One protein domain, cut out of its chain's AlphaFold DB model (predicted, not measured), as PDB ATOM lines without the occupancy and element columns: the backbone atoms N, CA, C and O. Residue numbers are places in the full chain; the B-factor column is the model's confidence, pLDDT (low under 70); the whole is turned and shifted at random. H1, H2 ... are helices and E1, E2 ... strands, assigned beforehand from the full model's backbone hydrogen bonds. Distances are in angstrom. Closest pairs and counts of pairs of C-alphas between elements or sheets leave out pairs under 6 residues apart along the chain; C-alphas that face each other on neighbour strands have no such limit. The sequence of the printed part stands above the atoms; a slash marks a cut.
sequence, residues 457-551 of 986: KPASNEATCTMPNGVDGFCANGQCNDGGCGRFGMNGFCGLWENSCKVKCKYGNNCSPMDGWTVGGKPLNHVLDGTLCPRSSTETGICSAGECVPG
ATOM      1  N   LYS A 457     286.474 317.725 299.475       86.00
ATOM      2  CA  LYS A 457     285.598 317.810 298.299       86.00
ATOM      3  C   LYS A 457     285.144 319.263 298.089       86.00
ATOM      4  O   LYS A 457     284.895 319.953 299.081       86.00
ATOM      5  N   PRO A 458     284.987 319.721 296.836       87.19
ATOM      6  CA  PRO A 458     284.314 320.980 296.558       87.19
ATOM      7  C   PRO A 458     282.814 320.888 296.867       87.19
ATOM      8  O   PRO A 458     282.224 319.808 296.804       87.19
ATOM      9  N   ALA A 459     282.189 322.032 297.130       88.94
ATOM     10  CA  ALA A 459     280.746 322.196 297.114       88.94
ATOM     11  C   ALA A 459     280.231 321.922 295.694       88.94
ATOM     12  O   ALA A 459     280.544 322.666 294.767       88.94
ATOM     13  N   SER A 460     279.461 320.850 295.503       86.75
ATOM     14  CA  SER A 460     278.782 320.556 294.235       86.75
ATOM     15  C   SER A 460     277.516 319.720 294.473       86.75
ATOM     16  O   SER A 460     277.296 319.221 295.578       86.75
ATOM     17  N   ASN A 461     276.651 319.569 293.463       83.94
ATOM     18  CA  ASN A 461     275.449 318.730 293.599       83.94
ATOM     19  C   ASN A 461     275.795 317.222 293.612       83.94
ATOM     20  O   ASN A 461     275.045 316.412 294.156       83.94
ATOM     21  N   GLU A 462     276.953 316.858 293.060       79.94
ATOM     22  CA  GLU A 462     277.541 315.515 293.043       79.94
ATOM     23  C   GLU A 462     278.290 315.203 294.355       79.94
ATOM     24  O   GLU A 462     278.386 314.045 294.758       79.94
ATOM     25  N   ALA A 463     278.792 316.238 295.038       75.81
ATOM     26  CA  ALA A 463     279.405 316.191 296.365       75.81
ATOM     27  C   ALA A 463     278.422 316.657 297.460       75.81
ATOM     28  O   ALA A 463     278.727 317.515 298.292       75.81
ATOM     29  N   THR A 464     277.221 316.079 297.445       81.81
ATOM     30  CA  THR A 464     276.242 316.209 298.530       81.81
ATOM     31  C   THR A 464     276.566 315.271 299.695       81.81
ATOM     32  O   THR A 464     277.325 314.306 299.570       81.81
ATOM     33  N   CYS A 465     276.009 315.589 300.859       82.31
ATOM     34  CA  CYS A 465     276.210 314.872 302.114       82.31
ATOM     35  C   CYS A 465     274.909 314.867 302.929       82.31
ATOM     36  O   CYS A 465     273.965 315.583 302.605       82.31
ATOM     37  N   THR A 466     274.864 314.086 304.006       81.62
ATOM     38  CA  THR A 466     273.759 314.101 304.971       81.62
ATOM     39  C   THR A 466     274.362 314.204 306.366       81.62
ATOM     40  O   THR A 466     275.271 313.446 306.707       81.62
ATOM     41  N   MET A 467     273.893 315.165 307.159       68.31
ATOM     42  CA  MET A 467     274.347 315.386 308.532       68.31
ATOM     43  C   MET A 467     273.827 314.279 309.476       68.31
ATOM     44  O   MET A 467     272.833 313.623 309.153       68.31
ATOM     45  N   PRO A 468     274.421 314.076 310.672       58.28
ATOM     46  CA  PRO A 468     274.015 313.009 311.602       58.28
ATOM     47  C   PRO A 468     272.544 313.044 312.056       58.28
ATOM     48  O   PRO A 468     272.011 312.030 312.496       58.28
ATOM     49  N   ASN A 469     271.871 314.191 311.930       61.44
ATOM     50  CA  ASN A 469     270.439 314.364 312.198       61.44
ATOM     51  C   ASN A 469     269.523 313.974 311.012       61.44
ATOM     52  O   ASN A 469     268.310 314.155 311.099       61.44
ATOM     53  N   GLY A 470     270.079 313.462 309.909       70.25
ATOM     54  CA  GLY A 470     269.335 313.058 308.712       70.25
ATOM     55  C   GLY A 470     268.991 314.194 307.742       70.25
ATOM     56  O   GLY A 470     268.220 313.970 306.813       70.25
ATOM     57  N   VAL A 471     269.532 315.403 307.936       74.88
ATOM     58  CA  VAL A 471     269.314 316.547 307.034       74.88
ATOM     59  C   VAL A 471     270.381 316.573 305.938       74.88
ATOM     60  O   VAL A 471     271.577 316.529 306.226       74.88
ATOM     61  N   ASP A 472     269.947 316.652 304.680       84.44
ATOM     62  CA  ASP A 472     270.829 316.787 303.513       84.44
ATOM     63  C   ASP A 472     271.645 318.092 303.550       84.44
ATOM     64  O   ASP A 472     271.208 319.105 304.098       84.44
ATOM     65  N   GLY A 473     272.797 318.091 302.888       87.88
ATOM     66  CA  GLY A 473     273.696 319.233 302.782       87.88
ATOM     67  C   GLY A 473     274.683 319.111 301.621       87.88
ATOM     68  O   GLY A 473     274.609 318.199 300.789       87.88
ATOM     69  N   PHE A 474     275.633 320.038 301.581       88.62
ATOM     70  CA  PHE A 474     276.764 320.056 300.659       88.62
ATOM     71  C   PHE A 474     278.092 320.140 301.414       88.62
ATOM     72  O   PHE A 474     278.140 320.495 302.593       88.62
ATOM     73  N   CYS A 475     279.179 319.830 300.716       85.50
ATOM     74  CA  CYS A 475     280.514 319.845 301.292       85.50
ATOM     75  C   CYS A 475     281.150 321.239 301.304       85.50
ATOM     76  O   CYS A 475     281.324 321.854 300.256       85.50
ATOM     77  N   ALA A 476     281.553 321.702 302.489       82.12
ATOM     78  CA  ALA A 476     282.292 322.944 302.691       82.12
ATOM     79  C   ALA A 476     283.499 322.690 303.603       82.12
ATOM     80  O   ALA A 476     283.340 322.302 304.756       82.12
ATOM     81  N   ASN A 477     284.715 322.891 303.082       72.94
ATOM     82  CA  ASN A 477     285.981 322.777 303.829       72.94
ATOM     83  C   ASN A 477     286.111 321.484 304.662       72.94
ATOM     84  O   ASN A 477     286.573 321.493 305.800       72.94
ATOM     85  N   GLY A 478     285.672 320.362 304.080       72.62
ATOM     86  CA  GLY A 478     285.703 319.033 304.697       72.62
ATOM     87  C   GLY A 478     284.479 318.666 305.536       72.62
ATOM     88  O   GLY A 478     284.287 317.481 305.783       72.62
ATOM     89  N   GLN A 479     283.632 319.630 305.902       74.88
ATOM     90  CA  GLN A 479     282.421 319.429 306.704       74.88
ATOM     91  C   GLN A 479     281.154 319.390 305.833       74.88
ATOM     92  O   GLN A 479     281.135 319.904 304.713       74.88
ATOM     93  N   CYS A 480     280.077 318.805 306.364       78.69
ATOM     94  CA  CYS A 480     278.742 318.861 305.762       78.69
ATOM     95  C   CYS A 480     277.959 320.096 306.247       78.69
ATOM     96  O   CYS A 480     277.958 320.393 307.440       78.69
ATOM     97  N   ASN A 481     277.287 320.811 305.338       82.69
ATOM     98  CA  ASN A 481     276.592 322.072 305.624       82.69
ATOM     99  C   ASN A 481     275.207 322.125 304.938       82.69
ATOM    100  O   ASN A 481     275.095 321.779 303.764       82.69
ATOM    101  N   ASP A 482     274.152 322.567 305.635       81.25
ATOM    102  CA  ASP A 482     272.777 322.650 305.097       81.25
ATOM    103  C   ASP A 482     272.447 323.989 304.406       81.25
ATOM    104  O   ASP A 482     271.311 324.211 303.985       81.25
ATOM    105  N   GLY A 483     273.404 324.919 304.331       74.75
ATOM    106  CA  GLY A 483     273.169 326.290 303.870       74.75
ATOM    107  C   GLY A 483     272.336 327.135 304.840       74.75
ATOM    108  O   GLY A 483     271.839 328.190 304.457       74.75
ATOM    109  N   GLY A 484     272.130 326.672 306.078       71.81
ATOM    110  CA  GLY A 484     271.287 327.328 307.073       71.81
ATOM    111  C   GLY A 484     269.784 327.250 306.792       71.81
ATOM    112  O   GLY A 484     269.022 327.890 307.515       71.81
ATOM    113  N   CYS A 485     269.332 326.484 305.789       70.81
ATOM    114  CA  CYS A 485     267.935 326.452 305.338       70.81
ATOM    115  C   CYS A 485     266.924 326.288 306.489       70.81
ATOM    116  O   CYS A 485     265.922 327.007 306.537       70.81
ATOM    117  N   GLY A 486     267.191 325.384 307.442       65.06
ATOM    118  CA  GLY A 486     266.295 325.163 308.586       65.06
ATOM    119  C   GLY A 486     266.151 326.385 309.505       65.06
ATOM    120  O   GLY A 486     265.075 326.629 310.047       65.06
ATOM    121  N   ARG A 487     267.202 327.210 309.620       62.84
ATOM    122  CA  ARG A 487     267.232 328.425 310.458       62.84
ATOM    123  C   ARG A 487     266.353 329.549 309.903       62.84
ATOM    124  O   ARG A 487     265.968 330.443 310.646       62.84
ATOM    125  N   PHE A 488     266.011 329.488 308.615       61.25
ATOM    126  CA  PHE A 488     265.116 330.433 307.939       61.25
ATOM    127  C   PHE A 488     263.673 329.910 307.818       61.25
ATOM    128  O   PHE A 488     262.890 330.438 307.029       61.25
ATOM    129  N   GLY A 489     263.314 328.852 308.559       61.06
ATOM    130  CA  GLY A 489     261.978 328.243 308.512       61.06
ATOM    131  C   GLY A 489     261.681 327.462 307.226       61.06
ATOM    132  O   GLY A 489     260.516 327.194 306.930       61.06
ATOM    133  N   MET A 490     262.708 327.107 306.446       75.50
ATOM    134  CA  MET A 490     262.572 326.292 305.234       75.50
ATOM    135  C   MET A 490     262.657 324.799 305.582       75.50
ATOM    136  O   MET A 490     263.290 324.411 306.564       75.50
ATOM    137  N   ASN A 491     262.109 323.932 304.728       78.75
ATOM    138  CA  ASN A 491     262.073 322.471 304.912       78.75
ATOM    139  C   ASN A 491     263.441 321.785 304.650       78.75
ATOM    140  O   ASN A 491     263.498 320.672 304.123       78.75
ATOM    141  N   GLY A 492     264.553 322.450 304.981       80.88
ATOM    142  CA  GLY A 492     265.927 321.987 304.764       80.88
ATOM    143  C   GLY A 492     266.493 322.253 303.361       80.88
ATOM    144  O   GLY A 492     265.854 322.857 302.500       80.88
ATOM    145  N   PHE A 493     267.728 321.803 303.148       88.50
ATOM    146  CA  PHE A 493     268.502 321.938 301.908       88.50
ATOM    147  C   PHE A 493     267.944 321.107 300.739       88.50
ATOM    148  O   PHE A 493     267.273 320.096 300.954       88.50
ATOM    149  N   CYS A 494     268.240 321.490 299.492       88.00
ATOM    150  CA  CYS A 494     267.921 320.686 298.299       88.00
ATOM    151  C   CYS A 494     268.912 320.829 297.125       88.00
ATOM    152  O   CYS A 494     268.554 320.608 295.964       88.00
ATOM    153  N   GLY A 495     270.162 321.190 297.407       90.69
ATOM    154  CA  GLY A 495     271.237 321.275 296.419       90.69
ATOM    155  C   GLY A 495     271.748 322.697 296.197       90.69
ATOM    156  O   GLY A 495     271.254 323.667 296.768       90.69
ATOM    157  N   LEU A 496     272.713 322.816 295.293       90.69
ATOM    158  CA  LEU A 496     273.382 324.068 294.946       90.69
ATOM    159  C   LEU A 496     272.918 324.600 293.583       90.69
ATOM    160  O   LEU A 496     272.354 323.861 292.765       90.69
ATOM    161  N   TRP A 497     273.131 325.888 293.346       84.75
ATOM    162  CA  TRP A 497     272.656 326.642 292.187       84.75
ATOM    163  C   TRP A 497     273.824 327.268 291.408       84.75
ATOM    164  O   TRP A 497     274.903 327.463 291.962       84.75
ATOM    165  N   GLU A 498     273.599 327.530 290.117       81.25
ATOM    166  CA  GLU A 498     274.541 328.105 289.137       81.25
ATOM    167  C   GLU A 498     275.973 327.540 289.174       81.25
ATOM    168  O   GLU A 498     276.292 326.580 288.478       81.25
ATOM    169  N   ASN A 499     276.827 328.166 289.978       82.00
ATOM    170  CA  ASN A 499     278.277 328.001 290.085       82.00
ATOM    171  C   ASN A 499     278.696 327.127 291.291       82.00
ATOM    172  O   ASN A 499     279.878 327.022 291.609       82.00
ATOM    173  N   SER A 500     277.722 326.524 291.979       89.12
ATOM    174  CA  SER A 500     277.850 325.787 293.247       89.12
ATOM    175  C   SER A 500     278.244 326.609 294.487       89.12
ATOM    176  O   SER A 500     278.302 326.062 295.582       89.12
ATOM    177  N   CYS A 501     278.411 327.924 294.360       90.81
ATOM    178  CA  CYS A 501     278.611 328.859 295.471       90.81
ATOM    179  C   CYS A 501     277.308 329.538 295.939       90.81
ATOM    180  O   CYS A 501     277.347 330.469 296.744       90.81
ATOM    181  N   LYS A 502     276.146 329.056 295.474       89.88
ATOM    182  CA  LYS A 502     274.808 329.500 295.901       89.88
ATOM    183  C   LYS A 502     273.937 328.301 296.307       89.88
ATOM    184  O   LYS A 502     273.954 327.279 295.621       89.88
ATOM    185  N   VAL A 503     273.162 328.405 297.390       89.31
ATOM    186  CA  VAL A 503     272.320 327.320 297.940       89.31
ATOM    187  C   VAL A 503     270.851 327.400 297.500       89.31
ATOM    188  O   VAL A 503     270.322 328.468 297.174       89.31
ATOM    189  N   LYS A 504     270.172 326.246 297.518       89.56
ATOM    190  CA  LYS A 504     268.723 326.097 297.311       89.56
ATOM    191  C   LYS A 504     268.095 325.435 298.540       89.56
ATOM    192  O   LYS A 504     268.617 324.434 299.039       89.56
ATOM    193  N   CYS A 505     266.943 325.940 298.967       86.38
ATOM    194  CA  CYS A 505     266.195 325.412 300.110       86.38
ATOM    195  C   CYS A 505     264.809 324.904 299.683       86.38
ATOM    196  O   CYS A 505     264.213 325.391 298.717       86.38
ATOM    197  N   LYS A 506     264.284 323.913 300.410       86.00
ATOM    198  CA  LYS A 506     262.941 323.358 300.203       86.00
ATOM    199  C   LYS A 506     261.896 324.333 300.773       86.00
ATOM    200  O   LYS A 506     261.772 324.456 301.989       86.00
ATOM    201  N   TYR A 507     261.120 325.007 299.923       80.19
ATOM    202  CA  TYR A 507     259.964 325.813 300.339       80.19
ATOM    203  C   TYR A 507     258.669 325.082 299.970       80.19
ATOM    204  O   TYR A 507     258.349 324.889 298.792       80.19
ATOM    205  N   GLY A 508     257.946 324.596 300.983       76.56
ATOM    206  CA  GLY A 508     256.912 323.583 300.776       76.56
ATOM    207  C   GLY A 508     257.527 322.320 300.160       76.56
ATOM    208  O   GLY A 508     258.487 321.774 300.705       76.56
ATOM    209  N   ASN A 509     257.007 321.898 299.005       79.75
ATOM    210  CA  ASN A 509     257.540 320.771 298.224       79.75
ATOM    211  C   ASN A 509     258.547 321.196 297.134       79.75
ATOM    212  O   ASN A 509     259.094 320.335 296.448       79.75
ATOM    213  N   ASN A 510     258.774 322.498 296.935       85.06
ATOM    214  CA  ASN A 510     259.586 323.011 295.832       85.06
ATOM    215  C   ASN A 510     261.026 323.266 296.284       85.06
ATOM    216  O   ASN A 510     261.252 323.889 297.319       85.06
ATOM    217  N   CYS A 511     262.002 322.837 295.485       87.62
ATOM    218  CA  CYS A 511     263.391 323.238 295.676       87.62
ATOM    219  C   CYS A 511     263.636 324.595 295.011       87.62
ATOM    220  O   CYS A 511     263.679 324.680 293.782       87.62
ATOM    221  N   SER A 512     263.790 325.645 295.815       84.25
ATOM    222  CA  SER A 512     263.880 327.026 295.338       84.25
ATOM    223  C   SER A 512     265.300 327.576 295.517       84.25
ATOM    224  O   SER A 512     265.837 327.480 296.626       84.25
ATOM    225  N   PRO A 513     265.920 328.190 294.490       80.75
ATOM    226  CA  PRO A 513     267.093 329.028 294.712       80.75
ATOM    227  C   PRO A 513     266.675 330.232 295.559       80.75
ATOM    228  O   PRO A 513     265.687 330.897 295.248       80.75
ATOM    229  N   MET A 514     267.416 330.525 296.628       74.75
ATOM    230  CA  MET A 514     267.131 331.682 297.492       74.75
ATOM    231  C   MET A 514     267.728 332.979 296.921       74.75
ATOM    232  O   MET A 514     268.283 333.802 297.643       74.75
ATOM    233  N   ASP A 515     267.633 333.159 295.604       71.75
ATOM    234  CA  ASP A 515     268.234 334.297 294.913       71.75
ATOM    235  C   ASP A 515     267.479 335.608 295.146       71.75
ATOM    236  O   ASP A 515     266.252 335.628 295.249       71.75
ATOM    237  N   GLY A 516     268.226 336.702 295.292       61.12
ATOM    238  CA  GLY A 516     267.696 338.003 295.710       61.12
ATOM    239  C   GLY A 516     267.203 338.079 297.167       61.12
ATOM    240  O   GLY A 516     266.897 339.176 297.638       61.12
ATOM    241  N   TRP A 517     267.153 336.968 297.915       58.75
ATOM    242  CA  TRP A 517     266.818 336.988 299.342       58.75
ATOM    243  C   TRP A 517     268.011 337.513 300.137       58.75
ATOM    244  O   TRP A 517     269.091 336.924 300.109       58.75
ATOM    245  N   THR A 518     267.820 338.611 300.868       60.09
ATOM    246  CA  THR A 518     268.876 339.238 301.675       60.09
ATOM    247  C   THR A 518     268.429 339.459 303.116       60.09
ATOM    248  O   THR A 518     267.254 339.706 303.385       60.09
ATOM    249  N   VAL A 519     269.383 339.410 304.048       46.03
ATOM    250  CA  VAL A 519     269.218 339.856 305.441       46.03
ATOM    251  C   VAL A 519     270.374 340.797 305.763       46.03
ATOM    252  O   VAL A 519     271.530 340.500 305.468       46.03
ATOM    253  N   GLY A 520     270.063 341.987 306.286       48.94
ATOM    254  CA  GLY A 520     271.062 343.047 306.481       48.94
ATOM    255  C   GLY A 520     271.785 343.457 305.186       48.94
ATOM    256  O   GLY A 520     272.963 343.795 305.226       48.94
ATOM    257  N   GLY A 521     271.117 343.345 304.030       50.75
ATOM    258  CA  GLY A 521     271.694 343.624 302.708       50.75
ATOM    259  C   GLY A 521     272.653 342.555 302.161       50.75
ATOM    260  O   GLY A 521     273.102 342.684 301.025       50.75
ATOM    261  N   LYS A 522     272.951 341.489 302.918       53.75
ATOM    262  CA  LYS A 522     273.771 340.359 302.451       53.75
ATOM    263  C   LYS A 522     272.884 339.238 301.892       53.75
ATOM    264  O   LYS A 522     271.886 338.919 302.543       53.75
ATOM    265  N   PRO A 523     273.215 338.625 300.740       67.25
ATOM    266  CA  PRO A 523     272.463 337.487 300.210       67.25
ATOM    267  C   PRO A 523     272.487 336.281 301.153       67.25
ATOM    268  O   PRO A 523     273.551 335.862 301.608       67.25
ATOM    269  N   LEU A 524     271.310 335.711 301.430       72.12
ATOM    270  CA  LEU A 524     271.157 334.504 302.252       72.12
ATOM    271  C   LEU A 524     271.619 333.234 301.533       72.12
ATOM    272  O   LEU A 524     271.915 332.237 302.181       72.12
ATOM    273  N   ASN A 525     271.644 333.248 300.199       79.62
ATOM    274  CA  ASN A 525     271.961 332.076 299.393       79.62
ATOM    275  C   ASN A 525     273.462 331.817 299.221       79.62
ATOM    276  O   ASN A 525     273.804 330.790 298.647       79.62
ATOM    277  N   HIS A 526     274.363 332.701 299.650       85.88
ATOM    278  CA  HIS A 526     275.794 332.524 299.389       85.88
ATOM    279  C   HIS A 526     276.408 331.416 300.259       85.88
ATOM    280  O   HIS A 526     276.288 331.416 301.483       85.88
ATOM    281  N   VAL A 527     277.116 330.490 299.609       81.00
ATOM    282  CA  VAL A 527     278.027 329.549 300.271       81.00
ATOM    283  C   VAL A 527     279.182 330.333 300.897       81.00
ATOM    284  O   VAL A 527     279.616 331.345 300.351       81.00
ATOM    285  N   LEU A 528     279.685 329.854 302.038       75.12
ATOM    286  CA  LEU A 528     280.803 330.459 302.765       75.12
ATOM    287  C   LEU A 528     282.020 330.690 301.858       75.12
ATOM    288  O   LEU A 528     282.540 329.748 301.251       75.12
ATOM    289  N   ASP A 529     282.504 331.929 301.829       77.50
ATOM    290  CA  ASP A 529     283.722 332.292 301.108       77.50
ATOM    291  C   ASP A 529     284.922 331.462 301.601       77.50
ATOM    292  O   ASP A 529     285.020 331.103 302.777       77.50
ATOM    293  N   GLY A 530     285.826 331.107 300.686       73.75
ATOM    294  CA  GLY A 530     286.907 330.149 300.948       73.75
ATOM    295  C   GLY A 530     286.539 328.684 300.670       73.75
ATOM    296  O   GLY A 530     287.438 327.860 300.523       73.75
ATOM    297  N   THR A 531     285.250 328.346 300.533       80.44
ATOM    298  CA  THR A 531     284.806 326.986 300.171       80.44
ATOM    299  C   THR A 531     285.270 326.600 298.765       80.44
ATOM    300  O   THR A 531     285.049 327.350 297.821       80.44
ATOM    301  N   LEU A 532     285.872 325.418 298.592       85.31
ATOM    302  CA  LEU A 532     286.203 324.892 297.259       85.31
ATOM    303  C   LEU A 532     284.937 324.675 296.409       85.31
ATOM    304  O   LEU A 532     283.934 324.184 296.915       85.31
ATOM    305  N   CYS A 533     285.000 324.953 295.108       88.81
ATOM    306  CA  CYS A 533     283.889 324.789 294.157       88.81
ATOM    307  C   CYS A 533     284.392 324.245 292.800       88.81
ATOM    308  O   CYS A 533     285.567 324.429 292.475       88.81
ATOM    309  N   PRO A 534     283.573 323.558 291.986       88.12
ATOM    310  CA  PRO A 534     283.968 323.127 290.647       88.12
ATOM    311  C   PRO A 534     283.925 324.298 289.654       88.12
ATOM    312  O   PRO A 534     282.884 324.923 289.460       88.12
ATOM    313  N   ARG A 535     285.044 324.561 288.967       82.94
ATOM    314  CA  ARG A 535     285.094 325.469 287.802       82.94
ATOM    315  C   ARG A 535     284.966 324.716 286.481       82.94
ATOM    316  O   ARG A 535     284.428 325.247 285.515       82.94
ATOM    317  N   SER A 536     285.447 323.476 286.447       75.94
ATOM    318  CA  SER A 536     285.268 322.539 285.336       75.94
ATOM    319  C   SER A 536     285.273 321.098 285.863       75.94
ATOM    320  O   SER A 536     285.300 320.871 287.072       75.94
ATOM    321  N   SER A 537     285.281 320.103 284.972       66.38
ATOM    322  CA  SER A 537     285.463 318.692 285.346       66.38
ATOM    323  C   SER A 537     286.861 318.359 285.892       66.38
ATOM    324  O   SER A 537     287.066 317.243 286.364       66.38
ATOM    325  N   THR A 538     287.824 319.284 285.803       67.06
ATOM    326  CA  THR A 538     289.220 319.085 286.242       67.06
ATOM    327  C   THR A 538     289.810 320.259 287.031       67.06
ATOM    328  O   THR A 538     290.872 320.101 287.621       67.06
ATOM    329  N   GLU A 539     289.155 321.422 287.054       78.94
ATOM    330  CA  GLU A 539     289.596 322.609 287.798       78.94
ATOM    331  C   GLU A 539     288.675 322.891 288.986       78.94
ATOM    332  O   GLU A 539     287.456 323.022 288.826       78.94
ATOM    333  N   THR A 540     289.265 323.075 290.165       82.94
ATOM    334  CA  THR A 540     288.589 323.659 291.326       82.94
ATOM    335  C   THR A 540     288.854 325.160 291.422       82.94
ATOM    336  O   THR A 540     289.923 325.670 291.090       82.94
ATOM    337  N   GLY A 541     287.837 325.880 291.875       87.56
ATOM    338  CA  GLY A 541     287.906 327.258 292.322       87.56
ATOM    339  C   GLY A 541     287.629 327.371 293.814       87.56
ATOM    340  O   GLY A 541     287.542 326.372 294.533       87.56
ATOM    341  N   ILE A 542     287.454 328.610 294.251       85.94
ATOM    342  CA  ILE A 542     287.086 329.005 295.605       85.94
ATOM    343  C   ILE A 542     285.847 329.906 295.510       85.94
ATOM    344  O   ILE A 542     285.775 330.768 294.634       85.94
ATOM    345  N   CYS A 543     284.875 329.724 296.400       83.94
ATOM    346  CA  CYS A 543     283.738 330.623 296.533       83.94
ATOM    347  C   CYS A 543     284.188 331.978 297.089       83.94
ATOM    348  O   CYS A 543     284.906 332.043 298.089       83.94
ATOM    349  N   SER A 544     283.760 333.055 296.437       86.06
ATOM    350  CA  SER A 544     283.965 334.434 296.872       86.06
ATOM    351  C   SER A 544     282.754 335.272 296.474       86.06
ATOM    352  O   SER A 544     282.400 335.322 295.295       86.06
ATOM    353  N   ALA A 545     282.088 335.889 297.453       81.62
ATOM    354  CA  ALA A 545     280.847 336.641 297.275       81.62
ATOM    355  C   ALA A 545     279.779 335.887 296.450       81.62
ATOM    356  O   ALA A 545     279.077 336.490 295.640       81.62
ATOM    357  N   GLY A 546     279.658 334.570 296.659       84.38
ATOM    358  CA  GLY A 546     278.702 333.713 295.944       84.38
ATOM    359  C   GLY A 546     279.117 333.292 294.527       84.38
ATOM    360  O   GLY A 546     278.329 332.638 293.849       84.38
ATOM    361  N   GLU A 547     280.335 333.615 294.075       88.88
ATOM    362  CA  GLU A 547     280.880 333.242 292.760       88.88
ATOM    363  C   GLU A 547     282.110 332.324 292.860       88.88
ATOM    364  O   GLU A 547     282.915 332.442 293.780       88.88
ATOM    365  N   CYS A 548     282.275 331.402 291.902       88.69
ATOM    366  CA  CYS A 548     283.354 330.402 291.912       88.69
ATOM    367  C   CYS A 548     284.612 330.896 291.164       88.69
ATOM    368  O   CYS A 548     284.793 330.658 289.961       88.69
ATOM    369  N   VAL A 549     285.501 331.603 291.866       88.69
ATOM    370  CA  VAL A 549     286.721 332.222 291.307       88.69
ATOM    371  C   VAL A 549     287.916 331.247 291.275       88.69
ATOM    372  O   VAL A 549     287.886 330.237 291.976       88.69
ATOM    373  N   PRO A 550     288.967 331.462 290.457       85.31
ATOM    374  CA  PRO A 550     290.143 330.584 290.449       85.31
ATOM    375  C   PRO A 550     290.880 330.618 291.796       85.31
ATOM    376  O   PRO A 550     291.158 331.696 292.315       85.31
ATOM    377  N   GLY A 551     291.237 329.453 292.342       62.59
ATOM    378  CA  GLY A 551     292.074 329.379 293.542       62.59
ATOM    379  C   GLY A 551     293.545 329.631 293.209       62.59
ATOM    380  O   GLY A 551     294.142 328.872 292.447       62.59
TER     381      GLY A 551
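Overview. This is residues 457 to 551 of the 986 residues of the protein "Hypothetical protein" of Aplanochytrium stocchinoi (UniProt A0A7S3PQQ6). Three small three-stranded sheets, each a meander of its own, are set loosely at the corners of a triangle, with a one-turn helix, H1, at the edge of the largest. E4 E5 E6 and E1 E2 E3 come near each other through E4 and E2, while E7 E8 E9 forms a separate lobe at the other end of the longest axis, reached by the long link of residues 514 to 531, which folds back on itself at residues 518 to 523. The printed part has 95 residues with one named helix and nine named strands, in the order E1 E2 E3 H1 E4 E5 E6 E7 E8 E9; the three sheets run E1 E2 E3, E4 E5 E6 and E7 E8 E9, all antiparallel. The class is mostly strand, though under half of the residues are in named elements. The whole is compact, with a radius of gyration of the C-alphas of 12.4 A, and spans 35 by 32 by 19 A.

Arrangement. The largest sheet is a meander, each strand the antiparallel neighbour of the one before, of E4, residues 493 to 497, E5, residues 502 to 507, and E6, residues 510 to 513. E4 and E5 form a hairpin at 141 degrees between their directions, with N 497 and O 502 within hydrogen-bond range at 2.8 A. E5 and E6 form another at 152 degrees, with N 507 and O 510 at 2.8 A. H1, residues 485 to 488, is on this sheet but only grazes it; the closest C-alphas of H1 and E5 are those of Cys 485 and Cys 505, 5.6 A apart. H1 is too short for any O i to N i+4 pair, and its one O i to N i+3 pair is within range. The second meander is E1, residues 464 to 466, E2, residues 472 to 476, and E3, residues 479 to 481. Its pairing is staggered: E2 pairs with E1 over residues 472 to 474, N 473 and O 465 being 2.8 A apart, and with E3 over residues 474 to 476, N 474 and O 481 being 2.8 A apart. The closest C-alphas of E2 and E4 are those of Asp 472 and Phe 493, 5.9 A apart. The third meander is E7, residues 532 to 534, E8, residues 540 to 544, and E9, residues 547 to 550. Between the neighbours E7 and E8, N 541 and O 533 are within hydrogen-bond range at 2.8 A, and between the neighbours E8 and E9, N 542 and O 549 are within hydrogen-bond range at 2.8 A. The closest C-alphas of E2 and E7 are those of Ala 476 and Leu 532, 7.0 A apart; those of E5 and E9 are Lys 502 and Glu 547, 7.8 A apart. E4 is apart from E7, E8 and E9.

Along the chain. E5, residues 502 to 507, is the longest strand and measures 15.9 A from C-alpha 502 at (274.808, 329.500, 295.901) to C-alpha 507 at (259.964, 325.813, 300.339). E2 and E8 measure 13.0 A each, and E4 11.6 A. E9 measures 9.9 A and E6 9.7 A. The first strand, E1, begins at C-alpha 464 at (276.242, 316.209, 298.530), and the last, E9, ends at C-alpha 550 at (290.143, 330.584, 290.449).

Size, cuts and confidence. The two C-alphas farthest apart are those of Gly 508 and Gly 551, at 36.4 A. The printed part has no cut. The link from E6 to E7, 18 residues, is long, and the other links between named elements are tight. Within it, residues 518 to 519 pair with residues 522 to 523, antiparallel. The mean pLDDT of the printed part is 78.1; it is under 70 at residues 467 to 469, 486 to 489, 516 to 523, 537 to 538 and 551.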